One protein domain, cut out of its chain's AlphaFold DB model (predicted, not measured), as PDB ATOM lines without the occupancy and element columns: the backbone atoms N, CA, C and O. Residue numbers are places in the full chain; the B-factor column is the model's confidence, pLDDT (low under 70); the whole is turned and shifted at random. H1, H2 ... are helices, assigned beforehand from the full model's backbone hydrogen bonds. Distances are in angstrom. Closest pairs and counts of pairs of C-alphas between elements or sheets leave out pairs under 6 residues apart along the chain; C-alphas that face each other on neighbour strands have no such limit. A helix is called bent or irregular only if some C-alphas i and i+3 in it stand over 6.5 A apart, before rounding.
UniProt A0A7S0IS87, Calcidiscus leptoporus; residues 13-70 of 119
ATOM      1  N   LEU A  13     -21.944  25.875  49.713       92.12
ATOM      2  CA  LEU A  13     -22.268  25.946  48.287       92.12
ATOM      3  C   LEU A  13     -21.791  27.259  47.646       92.12
ATOM      4  O   LEU A  13     -21.194  27.237  46.570       92.12
ATOM      5  N   ARG A  14     -22.029  28.403  48.301       92.38
ATOM      6  CA  ARG A  14     -21.597  29.712  47.785       92.38
ATOM      7  C   ARG A  14     -20.081  29.844  47.825       92.38
ATOM      8  O   ARG A  14     -19.500  30.360  46.876       92.38
ATOM      9  N   VAL A  15     -19.451  29.322  48.879       94.12
ATOM     10  CA  VAL A  15     -17.987  29.256  48.998       94.12
ATOM     11  C   VAL A  15     -17.390  28.409  47.874       94.12
ATOM     12  O   VAL A  15     -16.485  28.873  47.186       94.12
ATOM     13  N   GLY A  16     -17.929  27.213  47.624       95.81
ATOM     14  CA  GLY A  16     -17.472  26.343  46.539       95.81
ATOM     15  C   GLY A  16     -17.613  26.999  45.163       95.81
ATOM     16  O   GLY A  16     -16.673  26.997  44.371       95.81
ATOM     17  N   ALA A  17     -18.748  27.649  44.892       96.62
ATOM     18  CA  ALA A  17     -18.939  28.407  43.654       96.62
ATOM     19  C   ALA A  17     -17.935  29.568  43.522       96.62
ATOM     20  O   ALA A  17     -17.360  29.775  42.451       96.62
ATOM     21  N   ALA A  18     -17.679  30.304  44.606       96.81
ATOM     22  CA  ALA A  18     -16.704  31.391  44.618       96.81
ATOM     23  C   ALA A  18     -15.275  30.891  44.354       96.81
ATOM     24  O   ALA A  18     -14.537  31.533  43.609       96.81
ATOM     25  N   GLN A  19     -14.904  29.728  44.895       97.00
ATOM     26  CA  GLN A  19     -13.604  29.099  44.647       97.00
ATOM     27  C   GLN A  19     -13.421  28.718  43.175       97.00
ATOM     28  O   GLN A  19     -12.370  28.995  42.599       97.00
ATOM     29  N   VAL A  20     -14.447  28.147  42.535       98.12
ATOM     30  CA  VAL A  20     -14.407  27.833  41.095       98.12
ATOM     31  C   VAL A  20     -14.222  29.104  40.262       98.12
ATOM     32  O   VAL A  20     -13.399  29.131  39.347       98.12
ATOM     33  N   LEU A  21     -14.932  30.182  40.601       98.25
ATOM     34  CA  LEU A  21     -14.795  31.473  39.919       98.25
ATOM     35  C   LEU A  21     -13.416  32.117  40.139       98.25
ATOM     36  O   LEU A  21     -12.863  32.699  39.208       98.25
ATOM     37  N   GLN A  22     -12.836  31.990  41.334       98.12
ATOM     38  CA  GLN A  22     -11.471  32.447  41.612       98.12
ATOM     39  C   GLN A  22     -10.431  31.634  40.842       98.12
ATOM     40  O   GLN A  22      -9.498  32.215  40.287       98.12
ATOM     41  N   LEU A  23     -10.605  30.312  40.751       98.06
ATOM     42  CA  LEU A  23      -9.741  29.454  39.944       98.06
ATOM     43  C   LEU A  23      -9.818  29.841  38.464       98.06
ATOM     44  O   LEU A  23      -8.783  29.970  37.813       98.06
ATOM     45  N   ALA A  24     -11.025  30.092  37.951       97.62
ATOM     46  CA  ALA A  24     -11.221  30.584  36.592       97.62
ATOM     47  C   ALA A  24     -10.531  31.939  36.378       97.62
ATOM     48  O   ALA A  24      -9.853  32.116  35.369       97.62
ATOM     49  N   PHE A  25     -10.636  32.867  37.333       98.38
ATOM     50  CA  PHE A  25      -9.975  34.169  37.256       98.38
ATOM     51  C   PHE A  25      -8.447  34.050  37.230       98.38
ATOM     52  O   PHE A  25      -7.818  34.465  36.258       98.38
ATOM     53  N   PHE A  26      -7.839  33.469  38.268       97.94
ATOM     54  CA  PHE A  26      -6.381  33.396  38.382       97.94
ATOM     55  C   PHE A  26      -5.765  32.465  37.334       97.94
ATOM     56  O   PHE A  26      -4.780  32.829  36.691       97.94
ATOM     57  N   GLY A  27      -6.366  31.293  37.115       96.88
ATOM     58  CA  GLY A  27      -5.918  30.345  36.098       96.88
ATOM     59  C   GLY A  27      -6.082  30.906  34.687       96.88
ATOM     60  O   GLY A  27      -5.150  30.858  33.886       96.88
ATOM     61  N   GLY A  28      -7.229  31.518  34.397       95.81
ATOM     62  CA  GLY A  28      -7.490  32.155  33.110       95.81
ATOM     63  C   GLY A  28      -6.577  33.350  32.838       95.81
ATOM     64  O   GLY A  28      -6.126  33.510  31.704       95.81
ATOM     65  N   LEU A  29      -6.231  34.149  33.855       96.81
ATOM     66  CA  LEU A  29      -5.232  35.215  33.725       96.81
ATOM     67  C   LEU A  29      -3.843  34.653  33.418       96.81
ATOM     68  O   LEU A  29      -3.198  35.119  32.479       96.81
ATOM     69  N   ALA A  30      -3.396  33.636  34.159       96.38
ATOM     70  CA  ALA A  30      -2.099  33.001  33.930       96.38
ATOM     71  C   ALA A  30      -1.994  32.431  32.504       96.38
ATOM     72  O   ALA A  30      -1.009  32.674  31.802       96.38
ATOM     73  N   ILE A  31      -3.046  31.752  32.035       95.50
ATOM     74  CA  ILE A  31      -3.139  31.245  30.660       95.50
ATOM     75  C   ILE A  31      -3.147  32.397  29.648       95.50
ATOM     76  O   ILE A  31      -2.432  32.341  28.652       95.50
ATOM     77  N   SER A  32      -3.910  33.461  29.898       93.44
ATOM     78  CA  SER A  32      -4.048  34.581  28.958       93.44
ATOM     79  C   SER A  32      -2.777  35.421  28.819       93.44
ATOM     80  O   SER A  32      -2.556  36.001  27.758       93.44
ATOM     81  N   VAL A  33      -1.942  35.503  29.858       91.50
ATOM     82  CA  VAL A  33      -0.717  36.323  29.849       91.50
ATOM     83  C   VAL A  33       0.520  35.503  29.493       91.50
ATOM     84  O   VAL A  33       1.313  35.933  28.660       91.50
ATOM     85  N   VAL A  34       0.687  34.328  30.103       91.38
ATOM     86  CA  VAL A  34       1.914  33.519  29.997       91.38
ATOM     87  C   VAL A  34       1.670  32.233  29.204       91.38
ATOM     88  O   VAL A  34       2.493  31.838  28.385       91.38
ATOM     89  N   GLY A  35       0.525  31.584  29.418       90.38
ATOM     90  CA  GLY A  35       0.253  30.231  28.922       90.38
ATOM     91  C   GLY A  35      -0.369  30.118  27.527       90.38
ATOM     92  O   GLY A  35      -0.679  29.001  27.118       90.38
ATOM     93  N   ARG A  36      -0.575  31.214  26.776       89.12
ATOM     94  CA  ARG A  36      -1.331  31.175  25.503       89.12
ATOM     95  C   ARG A  36      -0.761  30.183  24.489       89.12
ATOM     96  O   ARG A  36      -1.532  29.540  23.786       89.12
ATOM     97  N   GLY A  37       0.563  30.035  24.436       89.44
ATOM     98  CA  GLY A  37       1.237  29.099  23.529       89.44
ATOM     99  C   GLY A  37       1.020  27.617  23.861       89.44
ATOM    100  O   GLY A  37       1.323  26.768  23.033       89.44
ATOM    101  N   MET A  38       0.491  27.298  25.047       92.56
ATOM    102  CA  MET A  38       0.177  25.923  25.461       92.56
ATOM    103  C   MET A  38      -1.242  25.493  25.064       92.56
ATOM    104  O   MET A  38      -1.610  24.336  25.255       92.56
ATOM    105  N   LEU A  39      -2.055  26.415  24.539       94.50
ATOM    106  CA  LEU A  39      -3.417  26.132  24.101       94.50
ATOM    107  C   LEU A  39      -3.455  25.677  22.634       94.50
ATOM    108  O   LEU A  39      -2.609  26.089  21.838       94.50
ATOM    109  N   PRO A  40      -4.480  24.903  22.232       96.19
ATOM    110  CA  PRO A  40      -4.767  24.662  20.821       96.19
ATOM    111  C   PRO A  40      -4.932  25.976  20.043       96.19
ATOM    112  O   PRO A  40      -5.470  26.945  20.584       96.19
ATOM    113  N   ALA A  41      -4.539  25.984  18.764       94.69
ATOM    114  CA  ALA A  41      -4.506  27.186  17.919       94.69
ATOM    115  C   ALA A  41      -5.818  27.992  17.946       94.69
ATOM    116  O   ALA A  41      -5.805  29.197  18.168       94.69
ATOM    117  N   ALA A  42      -6.966  27.317  17.841       95.44
ATOM    118  CA  ALA A  42      -8.266  27.984  17.875       95.44
ATOM    119  C   ALA A  42      -8.510  28.770  19.182       95.44
ATOM    120  O   ALA A  42      -9.075  29.861  19.165       95.44
ATOM    121  N   ALA A  43      -8.071  28.236  20.327       93.88
ATOM    122  CA  ALA A  43      -8.256  28.886  21.622       93.88
ATOM    123  C   ALA A  43      -7.260  30.036  21.837       93.88
ATOM    124  O   ALA A  43      -7.639  31.084  22.365       93.88
ATOM    125  N   SER A  44      -6.002  29.871  21.417       94.19
ATOM    126  CA  SER A  44      -4.993  30.929  21.531       94.19
ATOM    127  C   SER A  44      -5.316  32.125  20.628       94.19
ATOM    128  O   SER A  44      -5.233  33.266  21.088       94.19
ATOM    129  N   GLU A  45      -5.776  31.878  19.398       94.38
ATOM    130  CA  GLU A  45      -6.250  32.910  18.469       94.38
ATOM    131  C   GLU A  45      -7.482  33.638  19.009       94.38
ATOM    132  O   GLU A  45      -7.526  34.870  19.000       94.38
ATOM    133  N   PHE A  46      -8.461  32.909  19.556       94.81
ATOM    134  CA  PHE A  46      -9.645  33.524  20.151       94.81
ATOM    135  C   PHE A  46      -9.280  34.477  21.298       94.81
ATOM    136  O   PHE A  46      -9.727  35.626  21.305       94.81
ATOM    137  N   LEU A  47      -8.434  34.037  22.238       94.81
ATOM    138  CA  LEU A  47      -7.972  34.868  23.356       94.81
ATOM    139  C   LEU A  47      -7.128  36.062  22.888       94.81
ATOM    140  O   LEU A  47      -7.119  37.104  23.547       94.81
ATOM    141  N   GLY A  48      -6.386  35.900  21.788       90.81
ATOM    142  CA  GLY A  48      -5.576  36.948  21.171       90.81
ATOM    143  C   GLY A  48      -6.418  38.019  20.481       90.81
ATOM    144  O   GLY A  48      -6.136  39.203  20.643       90.81
ATOM    145  N   ASN A  49      -7.483  37.621  19.789       96.44
ATOM    146  CA  ASN A  49      -8.360  38.532  19.049       96.44
ATOM    147  C   ASN A  49      -9.440  39.176  19.934       96.44
ATOM    148  O   ASN A  49      -9.937  40.252  19.617       96.44
ATOM    149  N   ASN A  50      -9.786  38.554  21.066       96.56
ATOM    150  CA  ASN A  50     -10.863  38.995  21.959       96.56
ATOM    151  C   ASN A  50     -10.338  39.380  23.352       96.56
ATOM    152  O   ASN A  50     -10.933  39.020  24.371       96.56
ATOM    153  N   GLN A  51      -9.215  40.100  23.428       94.12
ATOM    154  CA  GLN A  51      -8.543  40.398  24.704       94.12
ATOM    155  C   GLN A  51      -9.440  41.137  25.699       94.12
ATOM    156  O   GLN A  51      -9.523  40.739  26.859       94.12
ATOM    157  N   MET A  52     -10.139  42.186  25.253       96.69
ATOM    158  CA  MET A  52     -11.020  42.963  26.129       96.69
ATOM    159  C   MET A  52     -12.144  42.096  26.705       96.69
ATOM    160  O   MET A  52     -12.371  42.126  27.910       96.69
ATOM    161  N   MET A  53     -12.797  41.288  25.865       97.25
ATOM    162  CA  MET A  53     -13.835  40.353  26.302       97.25
ATOM    163  C   MET A  53     -13.271  39.330  27.289       97.25
ATOM    164  O   MET A  53     -13.843  39.128  28.351       97.25
ATOM    165  N   THR A  54     -12.115  38.742  26.970       96.12
ATOM    166  CA  THR A  54     -11.435  37.754  27.817       96.12
ATOM    167  C   THR A  54     -11.187  38.313  29.213       96.12
ATOM    168  O   THR A  54     -11.627  37.732  30.204       96.12
ATOM    169  N   PHE A  55     -10.523  39.466  29.311       96.56
ATOM    170  CA  PHE A  55     -10.243  40.074  30.606       96.56
ATOM    171  C   PHE A  55     -11.528  40.503  31.313       96.56
ATOM    172  O   PHE A  55     -11.661  40.237  32.504       96.56
ATOM    173  N   ALA A  56     -12.503  41.081  30.607       98.19
ATOM    174  CA  ALA A  56     -13.789  41.442  31.199       98.19
ATOM    175  C   ALA A  56     -14.503  40.228  31.816       98.19
ATOM    176  O   ALA A  56     -14.993  40.318  32.940       98.19
ATOM    177  N   THR A  57     -14.508  39.077  31.138       97.81
ATOM    178  CA  THR A  57     -15.080  37.833  31.668       97.81
ATOM    179  C   THR A  57     -14.315  37.339  32.893       97.81
ATOM    180  O   THR A  57     -14.938  37.038  33.909       97.81
ATOM    181  N   LEU A  58     -12.979  37.309  32.843       97.81
ATOM    182  CA  LEU A  58     -12.150  36.872  33.969       97.81
ATOM    183  C   LEU A  58     -12.348  37.770  35.199       97.81
ATOM    184  O   LEU A  58     -12.628  37.277  36.292       97.81
ATOM    185  N   PHE A  59     -12.267  39.091  35.032       98.00
ATOM    186  CA  PHE A  59     -12.551  40.035  36.115       98.00
ATOM    187  C   PHE A  59     -14.007  39.936  36.585       98.00
ATOM    188  O   PHE A  59     -14.269  40.060  37.781       98.00
ATOM    189  N   GLY A  60     -14.946  39.634  35.686       98.38
ATOM    190  CA  GLY A  60     -16.327  39.305  36.023       98.38
ATOM    191  C   GLY A  60     -16.427  38.114  36.979       98.38
ATOM    192  O   GLY A  60     -17.130  38.207  37.986       98.38
ATOM    193  N   CYS A  61     -15.673  37.035  36.742       98.06
ATOM    194  CA  CYS A  61     -15.591  35.903  37.668       98.06
ATOM    195  C   CYS A  61     -15.099  36.341  39.055       98.06
ATOM    196  O   CYS A  61     -15.710  35.972  40.057       98.06
ATOM    197  N   ASN A  62     -14.061  37.179  39.126       97.44
ATOM    198  CA  ASN A  62     -13.559  37.706  40.399       97.44
ATOM    199  C   ASN A  62     -14.612  38.547  41.144       97.44
ATOM    200  O   ASN A  62     -14.835  38.364  42.341       97.44
ATOM    201  N   VAL A  63     -15.311  39.439  40.433       97.44
ATOM    202  CA  VAL A  63     -16.385  40.260  41.013       97.44
ATOM    203  C   VAL A  63     -17.521  39.383  41.544       97.44
ATOM    204  O   VAL A  63     -17.997  39.599  42.660       97.44
ATOM    205  N   LEU A  64     -17.953  38.383  40.775       96.69
ATOM    206  CA  LEU A  64     -19.010  37.459  41.185       96.69
ATOM    207  C   LEU A  64     -18.594  36.599  42.386       96.69
ATOM    208  O   LEU A  64     -19.391  36.435  43.308       96.69
ATOM    209  N   ALA A  65     -17.347  36.121  42.427       96.12
ATOM    210  CA  ALA A  65     -16.807  35.401  43.580       96.12
ATOM    211  C   ALA A  65     -16.856  36.256  44.854       96.12
ATOM    212  O   ALA A  65     -17.318  35.795  45.898       96.12
ATOM    213  N   GLY A  66     -16.460  37.530  44.756       93.12
ATOM    214  CA  GLY A  66     -16.549  38.477  45.867       93.12
ATOM    215  C   GLY A  66     -17.981  38.658  46.378       93.12
ATOM    216  O   GLY A  66     -18.202  38.683  47.587       93.12
ATOM    217  N   LYS A  67     -18.972  38.715  45.478       91.81
ATOM    218  CA  LYS A  67     -20.394  38.812  45.855       91.81
ATOM    219  C   LYS A  67     -20.932  37.554  46.541       91.81
ATOM    220  O   LYS A  67     -21.825  37.666  47.371       91.81
ATOM    221  N   LEU A  68     -20.415  36.376  46.199       91.12
ATOM    222  CA  LEU A  68     -20.832  35.112  46.816       91.12
ATOM    223  C   LEU A  68     -20.329  34.970  48.257       91.12
ATOM    224  O   LEU A  68     -21.040  34.408  49.087       91.12
ATOM    225  N   ILE A  69     -19.127  35.478  48.548       90.62
ATOM    226  CA  ILE A  69     -18.502  35.385  49.876       90.62
ATOM    227  C   ILE A  69     -18.978  36.517  50.795       90.62
ATOM    228  O   ILE A  69     -19.266  36.288  51.968       90.62
ATOM    229  N   ASN A  70     -19.110  37.736  50.271       85.38
ATOM    230  CA  ASN A  70     -19.497  38.897  51.070       85.38
ATOM    231  C   ASN A  70     -21.020  38.990  51.215       85.38
ATOM    232  O   ASN A  70     -21.673  39.779  50.533       85.38
TER     233      ASN A  70
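Overview. This is residues 13 to 70 of the 119 residues of a protein of Calcidiscus leptoporus (UniProt A0A7S0IS87). Two long helices, H1 and H3, lie side by side and run opposite ways, and short H2 bridges them crosswise at one end. At the other end, where H1 and H3 come closest, lie both ends of the printed part, the C-alphas of Leu 13 and Asn 70, 13.5 A apart. The 58 printed residues form an all-helix domain, H1, H2, H3 along the chain, only just loose and close to compact, with a radius of gyration of the C-alphas of 12.4 A and spans of 37 by 19 by 16 A.

Along the chain. H1, residues 13 to 38, begins at C-alpha 13 (-22.268, 25.946, 48.287) and measures 32.0 A; it has a kink of 69 degrees near residue 32 and is irregular, C-alphas 34 and 37 being 7.9 A apart. H2 is residues 41 to 49, 12.0 A. H3, residues 51 to 69, 27.5 A, ends at C-alpha 69 (-18.502, 35.385, 49.876).

Arrangement. H1 and H3 touch at a shallow tilt of 23 degrees, opposite ways; their closest C-alphas, Ala 18 and Ala 65, are 4.1 A apart. H1, with residues 32 to 37 alone, touches H2, about perpendicular at 84 degrees; the closest C-alphas, Arg 36 and Ser 44, are 5.4 A apart. H2 and H3 are close but not clearly touching, C-alphas 47 and 54 being closest at 6.3 A. Every O i to N i+4 pair is within hydrogen-bond range in H2 and H3, and 19 of 22 in H1.

Size, cuts and confidence. The farthest C-alphas, Ala 41 and Asn 70, are 38.2 A apart. The printed part has no cut, both links are tight, and no printed residue is under 70 in pLDDT.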